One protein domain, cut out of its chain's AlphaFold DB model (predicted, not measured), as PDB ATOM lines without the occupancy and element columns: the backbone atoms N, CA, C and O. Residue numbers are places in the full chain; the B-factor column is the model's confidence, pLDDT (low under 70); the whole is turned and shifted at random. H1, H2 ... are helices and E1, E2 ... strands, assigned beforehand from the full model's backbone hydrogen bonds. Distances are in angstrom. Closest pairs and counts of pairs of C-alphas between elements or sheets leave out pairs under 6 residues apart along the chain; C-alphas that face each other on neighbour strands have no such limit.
ATOM      1  N   GLY A  19      27.768 265.825-189.284       98.44
ATOM      2  CA  GLY A  19      29.104 265.408-189.688       98.44
ATOM      3  C   GLY A  19      30.035 265.246-188.492       98.44
ATOM      4  O   GLY A  19      29.964 266.011-187.533       98.44
ATOM      5  N   LEU A  20      30.941 264.273-188.557       98.19
ATOM      6  CA  LEU A  20      31.967 264.088-187.533       98.19
ATOM      7  C   LEU A  20      33.290 264.710-187.973       98.19
ATOM      8  O   LEU A  20      33.641 264.676-189.158       98.19
ATOM      9  N   PHE A  21      34.054 265.251-187.029       97.12
ATOM     10  CA  PHE A  21      35.448 265.571-187.301       97.12
ATOM     11  C   PHE A  21      36.210 264.275-187.568       97.12
ATOM     12  O   PHE A  21      35.982 263.249-186.929       97.12
ATOM     13  N   CYS A  22      37.125 264.310-188.527       96.50
ATOM     14  CA  CYS A  22      37.882 263.135-188.913       96.50
ATOM     15  C   CYS A  22      39.250 263.544-189.432       96.50
ATOM     16  O   CYS A  22      39.358 264.176-190.480       96.50
ATOM     17  N   SER A  23      40.313 263.141-188.744       93.69
ATOM     18  CA  SER A  23      41.678 263.292-189.260       93.69
ATOM     19  C   SER A  23      42.004 262.186-190.263       93.69
ATOM     20  O   SER A  23      42.500 262.453-191.357       93.69
ATOM     21  N   TRP A  24      41.673 260.945-189.915       95.12
ATOM     22  CA  TRP A  24      41.901 259.742-190.708       95.12
ATOM     23  C   TRP A  24      41.009 258.609-190.191       95.12
ATOM     24  O   TRP A  24      40.501 258.662-189.076       95.12
ATOM     25  N   ALA A  25      40.850 257.572-191.008       96.62
ATOM     26  CA  ALA A  25      40.225 256.316-190.621       96.62
ATOM     27  C   ALA A  25      41.223 255.169-190.789       96.62
ATOM     28  O   ALA A  25      42.130 255.234-191.625       96.62
ATOM     29  N   LEU A  26      41.036 254.102-190.018       97.19
ATOM     30  CA  LEU A  26      41.894 252.924-190.050       97.19
ATOM     31  C   LEU A  26      41.348 251.879-191.032       97.19
ATOM     32  O   LEU A  26      40.137 251.693-191.183       97.19
ATOM     33  N   ALA A  27      42.248 251.213-191.750       98.00
ATOM     34  CA  ALA A  27      41.918 250.056-192.563       98.00
ATOM     35  C   ALA A  27      41.715 248.837-191.653       98.00
ATOM     36  O   ALA A  27      42.527 248.574-190.769       98.00
ATOM     37  N   TRP A  28      40.626 248.102-191.890       96.56
ATOM     38  CA  TRP A  28      40.174 247.019-191.015       96.56
ATOM     39  C   TRP A  28      41.234 245.933-190.811       96.56
ATOM     40  O   TRP A  28      41.641 245.689-189.680       96.56
ATOM     41  N   ASP A  29      41.726 245.330-191.895       97.50
ATOM     42  CA  ASP A  29      42.654 244.198-191.819       97.50
ATOM     43  C   ASP A  29      43.976 244.520-191.098       97.50
ATOM     44  O   ASP A  29      44.310 243.803-190.149       97.50
ATOM     45  N   PRO A  30      44.736 245.578-191.465       97.62
ATOM     46  CA  PRO A  30      45.988 245.880-190.776       97.62
ATOM     47  C   PRO A  30      45.754 246.295-189.323       97.62
ATOM     48  O   PRO A  30      46.524 245.898-188.449       97.62
ATOM     49  N   PHE A  31      44.677 247.033-189.040       97.44
ATOM     50  CA  PHE A  31      44.389 247.457-187.677       97.44
ATOM     51  C   PHE A  31      43.954 246.289-186.789       97.44
ATOM     52  O   PHE A  31      44.459 246.144-185.679       97.44
ATOM     53  N   LEU A  32      43.103 245.389-187.283       97.31
ATOM     54  CA  LEU A  32      42.732 244.176-186.555       97.31
ATOM     55  C   LEU A  32      43.951 243.275-186.311       97.31
ATOM     56  O   LEU A  32      44.081 242.693-185.235       97.31
ATOM     57  N   ALA A  33      44.860 243.170-187.286       97.94
ATOM     58  CA  ALA A  33      46.113 242.438-187.126       97.94
ATOM     59  C   ALA A  33      47.044 243.080-186.085       97.94
ATOM     60  O   ALA A  33      47.745 242.355-185.380       97.94
ATOM     61  N   LEU A  34      47.052 244.412-185.968       97.44
ATOM     62  CA  LEU A  34      47.751 245.125-184.899       97.44
ATOM     63  C   LEU A  34      47.107 244.833-183.537       97.44
ATOM     64  O   LEU A  34      47.811 244.414-182.623       97.44
ATOM     65  N   LEU A  35      45.784 244.968-183.417       96.81
ATOM     66  CA  LEU A  35      45.054 244.749-182.163       96.81
ATOM     67  C   LEU A  35      45.245 243.336-181.614       96.81
ATOM     68  O   LEU A  35      45.584 243.189-180.446       96.81
ATOM     69  N   LYS A  36      45.120 242.303-182.459       97.12
ATOM     70  CA  LYS A  36      45.273 240.890-182.060       97.12
ATOM     71  C   LYS A  36      46.641 240.547-181.462       97.12
ATOM     72  O   LYS A  36      46.770 239.509-180.822       97.12
ATOM     73  N   LYS A  37      47.666 241.376-181.685       96.25
ATOM     74  CA  LYS A  37      48.997 241.196-181.077       96.25
ATOM     75  C   LYS A  37      49.069 241.715-179.642       96.25
ATOM     76  O   LYS A  37      50.036 241.410-178.954       96.25
ATOM     77  N   ILE A  38      48.106 242.535-179.228       94.06
ATOM     78  CA  ILE A  38      48.187 243.344-178.009       94.06
ATOM     79  C   ILE A  38      47.027 243.017-177.066       94.06
ATOM     80  O   ILE A  38      47.229 242.917-175.861       94.06
ATOM     81  N   VAL A  39      45.820 242.830-177.605       95.19
ATOM     82  CA  VAL A  39      44.600 242.546-176.840       95.19
ATOM     83  C   VAL A  39      43.738 241.517-177.565       95.19
ATOM     84  O   VAL A  39      43.782 241.416-178.792       95.19
ATOM     85  N   ASP A  40      42.908 240.782-176.822       95.00
ATOM     86  CA  ASP A  40      41.789 240.054-177.424       95.00
ATOM     87  C   ASP A  40      40.739 241.075-177.905       95.00
ATOM     88  O   ASP A  40      40.146 241.766-177.076       95.00
ATOM     89  N   PRO A  41      40.460 241.184-179.221       93.88
ATOM     90  CA  PRO A  41      39.488 242.147-179.726       93.88
ATOM     91  C   PRO A  41      38.081 241.991-179.131       93.88
ATOM     92  O   PRO A  41      37.316 242.951-179.143       93.88
ATOM     93  N   SER A  42      37.728 240.814-178.596       95.31
ATOM     94  CA  SER A  42      36.423 240.564-177.967       95.31
ATOM     95  C   SER A  42      36.228 241.278-176.619       95.31
ATOM     96  O   SER A  42      35.109 241.348-176.095       95.31
ATOM     97  N   THR A  43      37.302 241.795-176.020       96.75
ATOM     98  CA  THR A  43      37.249 242.513-174.739       96.75
ATOM     99  C   THR A  43      37.179 244.024-174.906       96.75
ATOM    100  O   THR A  43      36.939 244.712-173.916       96.75
ATOM    101  N   ILE A  44      37.354 244.529-176.131       97.38
ATOM    102  CA  ILE A  44      37.370 245.959-176.443       97.38
ATOM    103  C   ILE A  44      35.977 246.560-176.240       97.38
ATOM    104  O   ILE A  44      34.986 246.077-176.786       97.38
ATOM    105  N   THR A  45      35.921 247.651-175.484       97.38
ATOM    106  CA  THR A  45      34.704 248.426-175.198       97.38
ATOM    107  C   THR A  45      34.720 249.800-175.860       97.38
ATOM    108  O   THR A  45      33.661 250.380-176.084       97.38
ATOM    109  N   GLY A  46      35.898 250.309-176.222       95.69
ATOM    110  CA  GLY A  46      36.045 251.593-176.891       95.69
ATOM    111  C   GLY A  46      37.489 251.887-177.270       95.69
ATOM    112  O   GLY A  46      38.406 251.128-176.956       95.69
ATOM    113  N   MET A  47      37.681 252.997-177.969       95.44
ATOM    114  CA  MET A  47      38.992 253.519-178.333       95.44
ATOM    115  C   MET A  47      38.942 255.035-178.329       95.44
ATOM    116  O   MET A  47      37.898 255.609-178.638       95.44
ATOM    117  N   ASP A  48      40.080 255.655-178.061       93.50
ATOM    118  CA  ASP A  48      40.239 257.092-178.204       93.50
ATOM    119  C   ASP A  48      41.651 257.451-178.675       93.50
ATOM    120  O   ASP A  48      42.590 256.652-178.602       93.50
ATOM    121  N   ILE A  49      41.800 258.659-179.197       91.06
ATOM    122  CA  ILE A  49      43.084 259.232-179.582       91.06
ATOM    123  C   ILE A  49      43.238 260.507-178.761       91.06
ATOM    124  O   ILE A  49      42.715 261.550-179.164       91.06
ATOM    125  N   PRO A  50      43.948 260.431-177.623       86.69
ATOM    126  CA  PRO A  50      44.259 261.611-176.838       86.69
ATOM    127  C   PRO A  50      45.034 262.658-177.660       86.69
ATOM    128  O   PRO A  50      45.544 262.356-178.749       86.69
ATOM    129  N   PRO A  51      45.174 263.887-177.133       81.44
ATOM    130  CA  PRO A  51      45.978 264.936-177.742       81.44
ATOM    131  C   PRO A  51      47.381 264.464-178.152       81.44
ATOM    132  O   PRO A  51      47.958 263.544-177.566       81.44
ATOM    133  N   VAL A  52      47.933 265.090-179.195       74.75
ATOM    134  CA  VAL A  52      49.137 264.618-179.904       74.75
ATOM    135  C   VAL A  52      50.339 264.428-178.971       74.75
ATOM    136  O   VAL A  52      51.134 263.513-179.184       74.75
ATOM    137  N   GLU A  53      50.453 265.237-177.922       77.44
ATOM    138  CA  GLU A  53      51.492 265.177-176.895       77.44
ATOM    139  C   GLU A  53      51.511 263.859-176.105       77.44
ATOM    140  O   GLU A  53      52.563 263.461-175.611       77.44
ATOM    141  N   HIS A  54      50.394 263.126-176.052       79.62
ATOM    142  CA  HIS A  54      50.339 261.792-175.453       79.62
ATOM    143  C   HIS A  54      50.950 260.713-176.356       79.62
ATOM    144  O   HIS A  54      51.232 259.611-175.879       79.62
ATOM    145  N   GLY A  55      51.116 260.980-177.658       89.50
ATOM    146  CA  GLY A  55      51.792 260.087-178.604       89.50
ATOM    147  C   GLY A  55      51.183 258.686-178.721       89.50
ATOM    148  O   GLY A  55      51.880 257.745-179.112       89.50
ATOM    149  N   THR A  56      49.906 258.511-178.374       94.75
ATOM    150  CA  THR A  56      49.269 257.191-178.255       94.75
ATOM    151  C   THR A  56      47.836 257.175-178.781       94.75
ATOM    152  O   THR A  56      47.192 258.207-178.930       94.75
ATOM    153  N   MET A  57      47.356 255.976-179.095       95.12
ATOM    154  CA  MET A  57      45.943 255.621-179.182       95.12
ATOM    155  C   MET A  57      45.612 254.751-177.968       95.12
ATOM    156  O   MET A  57      46.361 253.822-177.651       95.12
ATOM    157  N   GLU A  58      44.503 255.036-177.300       94.94
ATOM    158  CA  GLU A  58      44.011 254.266-176.160       94.94
ATOM    159  C   GLU A  58      42.951 253.265-176.629       94.94
ATOM    160  O   GLU A  58      42.053 253.596-177.401       94.94
ATOM    161  N   VAL A  59      43.077 252.019-176.181       96.94
ATOM    162  CA  VAL A  59      42.112 250.941-176.403       96.94
ATOM    163  C   VAL A  59      41.561 250.541-175.045       96.94
ATOM    164  O   VAL A  59      42.283 249.993-174.206       96.94
ATOM    165  N   PHE A  60      40.282 250.818-174.828       96.44
ATOM    166  CA  PHE A  60      39.580 250.448-173.611       96.44
ATOM    167  C   PHE A  60      39.109 249.003-173.728       96.44
ATOM    168  O   PHE A  60      38.492 248.608-174.720       96.44
ATOM    169  N   THR A  61      39.408 248.210-172.708       96.81
ATOM    170  CA  THR A  61      38.909 246.845-172.546       96.81
ATOM    171  C   THR A  61      38.019 246.773-171.311       96.81
ATOM    172  O   THR A  61      37.965 247.715-170.522       96.81
ATOM    173  N   ARG A  62      37.332 245.645-171.116       95.12
ATOM    174  CA  ARG A  62      36.528 245.406-169.905       95.12
ATOM    175  C   ARG A  62      37.319 245.573-168.599       95.12
ATOM    176  O   ARG A  62      36.733 246.014-167.617       95.12
ATOM    177  N   ASP A  63      38.618 245.268-168.611       93.06
ATOM    178  CA  ASP A  63      39.432 245.200-167.390       93.06
ATOM    179  C   ASP A  63      40.487 246.315-167.285       93.06
ATOM    180  O   ASP A  63      40.985 246.601-166.198       93.06
ATOM    181  N   SER A  64      40.890 246.925-168.406       94.69
ATOM    182  CA  SER A  64      42.018 247.868-168.440       94.69
ATOM    183  C   SER A  64      42.051 248.749-169.693       94.69
ATOM    184  O   SER A  64      41.333 248.503-170.663       94.69
ATOM    185  N   THR A  65      42.936 249.749-169.695       95.62
ATOM    186  CA  THR A  65      43.267 250.553-170.882       95.62
ATOM    187  C   THR A  65      44.638 250.160-171.409       95.62
ATOM    188  O   THR A  65      45.619 250.160-170.665       95.62
ATOM    189  N   VAL A  66      44.718 249.878-172.705       95.94
ATOM    190  CA  VAL A  66      45.962 249.553-173.403       95.94
ATOM    191  C   VAL A  66      46.349 250.704-174.323       95.94
ATOM    192  O   VAL A  66      45.514 251.226-175.055       95.94
ATOM    193  N   LYS A  67      47.625 251.099-174.302       95.88
ATOM    194  CA  LYS A  67      48.146 252.196-175.126       95.88
ATOM    195  C   LYS A  67      48.943 251.656-176.307       95.88
ATOM    196  O   LYS A  67      49.898 250.904-176.128       95.88
ATOM    197  N   ILE A  68      48.565 252.068-177.512       95.94
ATOM    198  CA  ILE A  68      49.266 251.776-178.763       95.94
ATOM    199  C   ILE A  68      50.055 253.030-179.155       95.94
ATOM    200  O   ILE A  68      49.457 254.105-179.213       95.94
ATOM    201  N   PRO A  69      51.364 252.943-179.454       96.06
ATOM    202  CA  PRO A  69      52.104 254.080-179.996       96.06
ATOM    203  C   PRO A  69      51.416 254.627-181.249       96.06
ATOM    204  O   PRO A  69      51.074 253.865-182.159       96.06
ATOM    205  N   ILE A  70      51.216 255.944-181.320       95.38
ATOM    206  CA  ILE A  70      50.409 256.545-182.391       95.38
ATOM    207  C   ILE A  70      50.986 256.263-183.783       95.38
ATOM    208  O   ILE A  70      50.236 256.115-184.746       95.38
ATOM    209  N   ASP A  71      52.306 256.124-183.898       95.50
ATOM    210  CA  ASP A  71      52.967 255.824-185.167       95.50
ATOM    211  C   ASP A  71      52.694 254.395-185.656       95.50
ATOM    212  O   ASP A  71      52.592 254.180-186.863       95.50
ATOM    213  N   GLU A  72      52.478 253.427-184.759       96.56
ATOM    214  CA  GLU A  72      52.025 252.082-185.143       96.56
ATOM    215  C   GLU A  72      50.574 252.110-185.635       96.56
ATOM    216  O   GLU A  72      50.253 251.515-186.666       96.56
ATOM    217  N   ALA A  73      49.701 252.861-184.954       95.88
ATOM    218  CA  ALA A  73      48.320 253.046-185.395       95.88
ATOM    219  C   ALA A  73      48.259 253.739-186.769       95.88
ATOM    220  O   ALA A  73      47.522 253.305-187.657       95.88
ATOM    221  N   LYS A  74      49.094 254.763-186.997       95.88
ATOM    222  CA  LYS A  74      49.169 255.500-188.270       95.88
ATOM    223  C   LYS A  74      49.586 254.629-189.460       95.88
ATOM    224  O   LYS A  74      49.138 254.900-190.573       95.88
ATOM    225  N   LYS A  75      50.364 253.556-189.261       97.19
ATOM    226  CA  LYS A  75      50.670 252.576-190.330       97.19
ATOM    227  C   LYS A  75      49.424 251.854-190.846       97.19
ATOM    228  O   LYS A  75      49.435 251.328-191.953       97.19
ATOM    229  N   CYS A  76      48.353 251.836-190.055       97.94
ATOM    230  CA  CYS A  76      47.085 251.209-190.404       97.94
ATOM    231  C   CYS A  76      46.085 252.195-191.034       97.94
ATOM    232  O   CYS A  76      44.934 251.818-191.252       97.94
ATOM    233  N   ILE A  77      46.473 253.445-191.325       97.81
ATOM    234  CA  ILE A  77      45.589 254.424-191.976       97.81
ATOM    235  C   ILE A  77      45.121 253.894-193.336       97.81
ATOM    236  O   ILE A  77      45.893 253.388-194.149       97.81
ATOM    237  N   ARG A  78      43.822 254.045-193.607       97.81
ATOM    238  CA  ARG A  78      43.238 253.733-194.911       97.81
ATOM    239  C   ARG A  78      43.843 254.648-195.971       97.81
ATOM    240  O   ARG A  78      43.712 255.864-195.878       97.81
ATOM    241  N   GLY A  79      44.398 254.064-197.034       96.56
ATOM    242  CA  GLY A  79      45.115 254.812-198.076       96.56
ATOM    243  C   GLY A  79      44.341 255.999-198.673       96.56
ATOM    244  O   GLY A  79      44.923 257.052-198.911       96.56
ATOM    245  N   ALA A  80      43.017 255.875-198.834       96.12
ATOM    246  CA  ALA A  80      42.161 256.962-199.321       96.12
ATOM    247  C   ALA A  80      42.179 258.216-198.419       96.12
ATOM    248  O   ALA A  80      42.055 259.334-198.913       96.12
ATOM    249  N   CYS A  81      42.382 258.059-197.106       97.88
ATOM    250  CA  CYS A  81      42.426 259.179-196.167       97.88
ATOM    251  C   CYS A  81      43.607 260.121-196.423       97.88
ATOM    252  O   CYS A  81      43.501 261.298-196.092       97.88
ATOM    253  N   HIS A  82      44.688 259.656-197.059       96.75
ATOM    254  CA  HIS A  82      45.823 260.509-197.429       96.75
ATOM    255  C   HIS A  82      45.480 261.553-198.492       96.75
ATOM    256  O   HIS A  82      46.234 262.510-198.659       96.75
ATOM    257  N   TYR A  83      44.361 261.383-199.192       97.50
ATOM    258  CA  TYR A  83      43.905 262.305-200.222       97.50
ATOM    259  C   TYR A  83      42.703 263.127-199.773       97.50
ATOM    260  O   TYR A  83      42.323 264.020-200.509       97.50
ATOM    261  N   CYS A  84      42.106 262.856-198.606       97.88
ATOM    262  CA  CYS A  84      40.935 263.573-198.097       97.88
ATOM    263  C   CYS A  84      41.331 264.938-197.519       97.88
ATOM    264  O   CYS A  84      42.209 265.015-196.660       97.88
ATOM    265  N   PHE A  85      40.657 266.003-197.953       97.12
ATOM    266  CA  PHE A  85      40.972 267.378-197.555       97.12
ATOM    267  C   PHE A  85      40.137 267.899-196.372       97.12
ATOM    268  O   PHE A  85      40.499 268.909-195.771       97.12
ATOM    269  N   ASP A  86      39.014 267.254-196.055       97.75
ATOM    270  CA  ASP A  86      38.033 267.770-195.095       97.75
ATOM    271  C   ASP A  86      38.252 267.170-193.702       97.75
ATOM    272  O   ASP A  86      38.182 265.953-193.520       97.75
ATOM    273  N   LEU A  87      38.559 268.024-192.720       97.50
ATOM    274  CA  LEU A  87      38.717 267.640-191.315       97.50
ATOM    275  C   LEU A  87      37.403 267.736-190.540       97.50
ATOM    276  O   LEU A  87      37.188 266.952-189.622       97.50
ATOM    277  N   THR A  88      36.569 268.722-190.856       97.56
ATOM    278  CA  THR A  88      35.496 269.175-189.963       97.56
ATOM    279  C   THR A  88      34.110 268.895-190.515       97.56
ATOM    280  O   THR A  88      33.152 269.429-189.978       97.56
ATOM    281  N   SER A  89      33.977 268.067-191.553       98.12
ATOM    282  CA  SER A  89      32.706 267.811-192.240       98.12
ATOM    283  C   SER A  89      32.062 269.112-192.736       98.12
ATOM    284  O   SER A  89      30.971 269.498-192.308       98.12
ATOM    285  N   GLU A  90      32.756 269.810-193.631       97.31
ATOM    286  CA  GLU A  90      32.439 271.162-194.114       97.31
ATOM    287  C   GLU A  90      31.057 271.293-194.768       97.31
ATOM    288  O   GLU A  90      30.495 272.386-194.776       97.31
ATOM    289  N   PHE A  91      30.477 270.182-195.222       95.38
ATOM    290  CA  PHE A  91      29.185 270.122-195.915       95.38
ATOM    291  C   PHE A  91      28.016 269.621-195.043       95.38
ATOM    292  O   PHE A  91      26.993 269.194-195.571       95.38
ATOM    293  N   SER A  92      28.169 269.612-193.717       97.81
ATOM    294  CA  SER A  92      27.109 269.203-192.777       97.81
ATOM    295  C   SER A  92      26.281 270.388-192.267       97.81
ATOM    296  O   SER A  92      26.721 271.528-192.358       97.81
ATOM    297  N   ASP A  93      25.100 270.141-191.696       98.31
ATOM    298  CA  ASP A  93      24.345 271.170-190.963       98.31
ATOM    299  C   ASP A  93      25.001 271.472-189.612       98.31
ATOM    300  O   ASP A  93      25.127 272.629-189.199       98.31
ATOM    301  N   ILE A  94      25.444 270.406-188.940       98.56
ATOM    302  CA  ILE A  94      26.170 270.436-187.672       98.56
ATOM    303  C   ILE A  94      27.396 269.548-187.815       98.56
ATOM    304  O   ILE A  94      27.288 268.392-188.216       98.56
ATOM    305  N   SER A  95      28.554 270.061-187.420       98.56
ATOM    306  CA  SER A  95      29.773 269.271-187.298       98.56
ATOM    307  C   SER A  95      30.173 269.101-185.847       98.56
ATOM    308  O   SER A  95      30.150 270.074-185.099       98.56
ATOM    309  N   VAL A  96      30.566 267.890-185.463       97.81
ATOM    310  CA  VAL A  96      30.898 267.537-184.079       97.81
ATOM    311  C   VAL A  96      32.214 266.775-184.040       97.81
ATOM    312  O   VAL A  96      32.426 265.850-184.820       97.81
ATOM    313  N   GLY A  97      33.088 267.107-183.102       95.00
ATOM    314  CA  GLY A  97      34.235 266.268-182.780       95.00
ATOM    315  C   GLY A  97      34.870 266.654-181.460       95.00
ATOM    316  O   GLY A  97      34.367 267.544-180.778       95.00
ATOM    317  N   SER A  98      35.980 265.992-181.121       90.56
ATOM    318  CA  SER A  98      36.737 266.272-179.896       90.56
ATOM    319  C   SER A  98      36.957 267.772-179.718       90.56
ATOM    320  O   SER A  98      37.299 268.476-180.672       90.56
ATOM    321  N   ALA A  99      36.744 268.259-178.497       86.81
ATOM    322  CA  ALA A  99      36.840 269.677-178.207       86.81
ATOM    323  C   ALA A  99      38.271 270.231-178.253       86.81
ATOM    324  O   ALA A  99      38.415 271.445-178.211       86.81
ATOM    325  N   LEU A 100      39.314 269.392-178.363       79.00
ATOM    326  CA  LEU A 100      40.725 269.818-178.433       79.00
ATOM    327  C   LEU A 100      41.097 270.840-177.342       79.00
ATOM    328  O   LEU A 100      41.762 271.839-177.606       79.00
ATOM    329  N   LEU A 101      40.596 270.609-176.131       85.44
ATOM    330  CA  LEU A 101      40.768 271.514-175.002       85.44
ATOM    331  C   LEU A 101      42.167 271.370-174.416       85.44
ATOM    332  O   LEU A 101      42.654 270.257-174.237       85.44
ATOM    333  N   ASN A 102      42.764 272.499-174.036       83.25
ATOM    334  CA  ASN A 102      44.014 272.540-173.274       83.25
ATOM    335  C   ASN A 102      43.738 272.306-171.775       83.25
ATOM    336  O   ASN A 102      44.100 273.115-170.922       83.25
ATOM    337  N   GLU A 103      43.036 271.220-171.473       86.62
ATOM    338  CA  GLU A 103      42.608 270.780-170.143       86.62
ATOM    339  C   GLU A 103      43.096 269.336-169.923       86.62
ATOM    340  O   GLU A 103      43.455 268.660-170.893       86.62
ATOM    341  N   PRO A 104      43.131 268.828-168.676       88.38
ATOM    342  CA  PRO A 104      43.434 267.422-168.434       88.38
ATOM    343  C   PRO A 104      42.567 266.508-169.307       88.38
ATOM    344  O   PRO A 104      41.356 266.699-169.398       88.38
ATOM    345  N   TRP A 105      43.180 265.500-169.933       86.56
ATOM    346  CA  TRP A 105      42.515 264.659-170.936       86.56
ATOM    347  C   TRP A 105      41.197 264.031-170.453       86.56
ATOM    348  O   TRP A 105      40.221 264.003-171.199       86.56
ATOM    349  N   GLU A 106      41.147 263.590-169.195       86.62
ATOM    350  CA  GLU A 106      39.946 262.995-168.590       86.62
ATOM    351  C   GLU A 106      38.749 263.955-168.550       86.62
ATOM    352  O   GLU A 106      37.611 263.508-168.619       86.62
ATOM    353  N   GLU A 107      38.992 265.264-168.466       88.25
ATOM    354  CA  GLU A 107      37.947 266.287-168.555       88.25
ATOM    355  C   GLU A 107      37.705 266.676-170.015       88.25
ATOM    356  O   GLU A 107      36.562 266.754-170.465       88.25
ATOM    357  N   ALA A 108      38.783 266.873-170.779       87.69
ATOM    358  CA  ALA A 108      38.719 267.330-172.160       87.69
ATOM    359  C   ALA A 108      37.935 266.374-173.075       87.69
ATOM    360  O   ALA A 108      37.218 266.836-173.965       87.69
ATOM    361  N   ARG A 109      38.043 265.055-172.856       89.50
ATOM    362  CA  ARG A 109      37.384 264.032-173.685       89.50
ATOM    363  C   ARG A 109      35.867 263.967-173.518       89.50
ATOM    364  O   ARG A 109      35.177 263.455-174.394       89.50
ATOM    365  N   GLU A 110      35.340 264.500-172.418       92.19
ATOM    366  CA  GLU A 110      33.896 264.544-172.151       92.19
ATOM    367  C   GLU A 110      33.205 265.679-172.928       92.19
ATOM    368  O   GLU A 110      31.975 265.772-172.964       92.19
ATOM    369  N   TRP A 111      33.984 266.546-173.585       94.38
ATOM    370  CA  TRP A 111      33.486 267.676-174.356       94.38
ATOM    371  C   TRP A 111      33.703 267.495-175.854       94.38
ATOM    372  O   TRP A 111      34.748 267.056-176.335       94.38
ATOM    373  N   ASN A 112      32.710 267.956-176.613       95.25
ATOM    374  CA  ASN A 112      32.803 268.084-178.059       95.25
ATOM    375  C   ASN A 112      32.812 269.558-178.464       95.25
ATOM    376  O   ASN A 112      32.073 270.372-177.908       95.25
ATOM    377  N   GLN A 113      33.600 269.890-179.484       94.69
ATOM    378  CA  GLN A 113      33.450 271.133-180.221       94.69
ATOM    379  C   GLN A 113      32.412 270.935-181.324       94.69
ATOM    380  O   GLN A 113      32.464 269.971-182.092       94.69
ATOM    381  N   VAL A 114      31.465 271.868-181.391       96.81
ATOM    382  CA  VAL A 114      30.343 271.831-182.329       96.81
ATOM    383  C   VAL A 114      30.375 273.067-183.222       96.81
ATOM    384  O   VAL A 114      30.516 274.187-182.733       96.81
ATOM    385  N   ILE A 115      30.223 272.870-184.531       97.31
ATOM    386  CA  ILE A 115      30.080 273.938-185.524       97.31
ATOM    387  C   ILE A 115      28.691 273.817-186.146       97.31
ATOM    388  O   ILE A 115      28.424 272.861-186.871       97.31
ATOM    389  N   ALA A 116      27.817 274.790-185.896       98.00
ATOM    390  CA  ALA A 116      26.592 274.953-186.673       98.00
ATOM    391  C   ALA A 116      26.932 275.682-187.981       98.00
ATOM    392  O   ALA A 116      27.468 276.790-187.945       98.00
ATOM    393  N   ARG A 117      26.671 275.053-189.130       97.81
ATOM    394  CA  ARG A 117      27.043 275.588-190.454       97.81
ATOM    395  C   ARG A 117      25.866 276.178-191.210       97.81
ATOM    396  O   ARG A 117      26.037 277.140-191.951       97.81
ATOM    397  N   THR A 118      24.687 275.594-191.034       97.88
ATOM    398  CA  THR A 118      23.457 276.008-191.712       97.88
ATOM    399  C   THR A 118      22.474 276.623-190.722       97.88
ATOM    400  O   THR A 118      22.592 276.440-189.507       97.88
ATOM    401  N   ALA A 119      21.475 277.343-191.243       98.12
ATOM    402  CA  ALA A 119      20.387 277.886-190.427       98.12
ATOM    403  C   ALA A 119      19.667 276.776-189.642       98.12
ATOM    404  O   ALA A 119      19.451 276.912-188.442       98.12
ATOM    405  N   LEU A 120      19.404 275.638-190.296       97.38
ATOM    406  CA  LEU A 120      18.829 274.456-189.660       97.38
ATOM    407  C   LEU A 120      19.697 273.941-188.502       97.38
ATOM    408  O   LEU A 120      19.184 273.670-187.415       97.38
ATOM    409  N   GLY A 121      21.008 273.799-188.721       98.25
ATOM    410  CA  GLY A 121      21.927 273.347-187.680       98.25
ATOM    411  C   GLY A 121      21.929 274.279-186.468       98.25
ATOM    412  O   GLY A 121      21.882 273.814-185.329       98.25
ATOM    413  N   LEU A 122      21.910 275.594-186.704       98.38
ATOM    414  CA  LEU A 122      21.830 276.598-185.643       98.38
ATOM    415  C   LEU A 122      20.508 276.507-184.868       98.38
ATOM    416  O   LEU A 122      20.526 276.445-183.640       98.38
ATOM    417  N   GLU A 123      19.372 276.437-185.566       98.31
ATOM    418  CA  GLU A 123      18.048 276.281-184.950       98.31
ATOM    419  C   GLU A 123      17.967 275.028-184.070       98.31
ATOM    420  O   GLU A 123      17.413 275.074-182.967       98.31
ATOM    421  N   LEU A 124      18.553 273.913-184.517       97.94
ATOM    422  CA  LEU A 124      18.563 272.665-183.761       97.94
ATOM    423  C   LEU A 124      19.414 272.766-182.486       97.94
ATOM    424  O   LEU A 124      18.974 272.311-181.426       97.94
ATOM    425  N   MET A 125      20.591 273.396-182.557       97.88
ATOM    426  CA  MET A 125      21.431 273.634-181.375       97.88
ATOM    427  C   MET A 125      20.741 274.561-180.369       97.88
ATOM    428  O   MET A 125      20.748 274.290-179.165       97.88
ATOM    429  N   GLU A 126      20.068 275.604-180.851       97.62
ATOM    430  CA  GLU A 126      19.282 276.513-180.015       97.62
ATOM    431  C   GLU A 126      18.084 275.822-179.360       97.62
ATOM    432  O   GLU A 126      17.805 276.018-178.171       97.62
ATOM    433  N   LEU A 127      17.399 274.944-180.093       98.12
ATOM    434  CA  LEU A 127      16.321 274.131-179.546       98.12
ATOM    435  C   LEU A 127      16.832 273.184-178.452       98.12
ATOM    436  O   LEU A 127      16.196 273.074-177.400       98.12
ATOM    437  N   ALA A 128      17.974 272.525-178.673       97.94
ATOM    438  CA  ALA A 128      18.608 271.651-177.687       97.94
ATOM    439  C   ALA A 128      18.996 272.421-176.415       97.94
ATOM    440  O   ALA A 128      18.733 271.943-175.306       97.94
ATOM    441  N   ARG A 129      19.524 273.644-176.565       97.12
ATOM    442  CA  ARG A 129      19.832 274.567-175.464       97.12
ATOM    443  C   ARG A 129      18.583 274.963-174.683       97.12
ATOM    444  O   ARG A 129      18.534 274.786-173.467       97.12
ATOM    445  N   LYS A 130      17.531 275.418-175.373       98.19
ATOM    446  CA  LYS A 130      16.243 275.800-174.764       98.19
ATOM    447  C   LYS A 130      15.601 274.642-173.998       98.19
ATOM    448  O   LYS A 130      15.037 274.854-172.927       98.19
ATOM    449  N   LYS A 131      15.689 273.424-174.538       98.44
ATOM    450  CA  LYS A 131      15.172 272.201-173.911       98.44
ATOM    451  C   LYS A 131      16.105 271.603-172.851       98.44
ATOM    452  O   LYS A 131      15.712 270.627-172.223       98.44
ATOM    453  N   ARG A 132      17.294 272.181-172.632       97.69
ATOM    454  CA  ARG A 132      18.310 271.698-171.679       97.69
ATOM    455  C   ARG A 132      18.710 270.235-171.921       97.69
ATOM    456  O   ARG A 132      18.899 269.478-170.977       97.69
ATOM    457  N   LEU A 133      18.805 269.838-173.193       97.88
ATOM    458  CA  LEU A 133      19.186 268.476-173.589       97.88
ATOM    459  C   LEU A 133      20.702 268.267-173.609       97.88
ATOM    460  O   LEU A 133      21.160 267.138-173.484       97.88
ATOM    461  N   LEU A 134      21.465 269.347-173.786       96.81
ATOM    462  CA  LEU A 134      22.923 269.342-173.833       96.81
ATOM    463  C   LEU A 134      23.471 270.369-172.844       96.81
ATOM    464  O   LEU A 134      22.826 271.386-172.566       96.81
ATOM    465  N   GLN A 135      24.678 270.108-172.347       95.88
ATOM    466  CA  GLN A 135      25.468 271.101-171.631       95.88
ATOM    467  C   GLN A 135      26.228 271.954-172.644       95.88
ATOM    468  O   GLN A 135      26.731 271.448-173.645       95.88
ATOM    469  N   PHE A 136      26.291 273.256-172.383       95.44
ATOM    470  CA  PHE A 136      26.979 274.213-173.238       95.44
ATOM    471  C   PHE A 136      28.049 274.921-172.428       95.44
ATOM    472  O   PHE A 136      27.835 275.264-171.264       95.44
ATOM    473  N   ARG A 137      29.178 275.164-173.081       93.25
ATOM    474  CA  ARG A 137      30.310 275.903-172.541       93.25
ATOM    475  C   ARG A 137      30.797 276.875-173.602       93.25
ATOM    476  O   ARG A 137      30.685 276.585-174.795       93.25
ATOM    477  N   GLU A 138      31.309 278.022-173.174       92.00
ATOM    478  CA  GLU A 138      31.981 278.930-174.099       92.00
ATOM    479  C   GLU A 138      33.214 278.244-174.691       92.00
ATOM    480  O   GLU A 138      33.909 277.480-174.017       92.00
ATOM    481  N   VAL A 139      33.453 278.482-175.981       90.56
ATOM    482  CA  VAL A 139      34.636 277.952-176.659       90.56
ATOM    483  C   VAL A 139      35.851 278.715-176.125       90.56
ATOM    484  O   VAL A 139      35.852 279.943-176.227       90.56
ATOM    485  N   PRO A 140      36.875 278.033-175.577       90.75
ATOM    486  CA  PRO A 140      38.059 278.711-175.065       90.75
ATOM    487  C   PRO A 140      38.771 279.546-176.130       90.75
ATOM    488  O   PRO A 140      38.692 279.271-177.333       90.75
TER     489      PRO A 140
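AT A GLANCE: This is residues 19 to 140 of the 189 residues of the protein "FrhB_FdhB_C domain-containing protein" of Deltaproteobacteria bacterium (UniProt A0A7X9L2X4). Two lobes stand side by side with an open space between them: one is a three-stranded antiparallel sheet, E1 E2 E3, with H1 and H2 near it, and the other is a two-stranded antiparallel ribbon, E4 and E5, with H5 packed on it through residues 119 to 125. Residues 19 to 27 cross from the ribbon to the first lobe, and residues 75 to 93, which include H3, lead back. The printed part has 122 residues with five named helices and five named strands, in the order H1 E1 E2 E3 H2 H3 E4 H4 E5 H5; the class is mixed, helices and strands, with under half of the residues in named elements. It is only just loose, close to compact, with a radius of gyration of the C-alphas of 16.8 A and spans of 48 by 34 by 27 A.

HOW THE PARTS SIT: Start at residues 19 to 20, which pair in parallel with residues 95 to 96 of E4, residues 94 to 98. Go on to H1, residues 28 to 35; it is close to but not clearly touching H2, residues 70 to 74, with the C-alphas of Phe 31 and Ala 73 closest at 7.2 A. Next come E1, residues 44 to 48, E2, residues 56 to 61, and E3, residues 65 to 69, a meander, each strand the antiparallel neighbour of the one before, with hairpins E1 and E2, and E2 and E3. Look for N 48 and O 58 at 2.9 A, and for N 57 and O 68 at 2.8 A, both within hydrogen-bond range. H2 only grazes this sheet, with residues 70 to 74. H3, residues 79 to 83, is apart from H2. E4 is antiparallel to E5, residues 112 to 116, with N 95 and O 115 at 2.9 A; H4, residues 105 to 108, lies between them along the chain. At H5, residues 119 to 130, find the closest C-alphas to E5, Ala 116 and Leu 122, 5.1 A apart. Every O i to N i+4 pair is within range in H1, H2 and H5; H3 has 0 of 1 but 2 of 2 O i to N i+3 pairs, and H4 is too short for an i+4 pair.

IN THESE COORDINATES: Find C-alpha 28 at (40.174, 247.019, -191.015), where H1 begins its 10.4 A. E1 runs 11.6 A, E2 15.7 A, E3 13.2 A, E4 13.8 A and E5 12.6 A. H5 runs 16.3 A to C-alpha 130 at (16.243, 275.800, -174.764).

THE WHOLE: The C-alphas farthest apart, those of Lys 37 and Lys 130, are 48.1 A apart. The printed part has no cut and no long link, and no printed residue is under pLDDT 70.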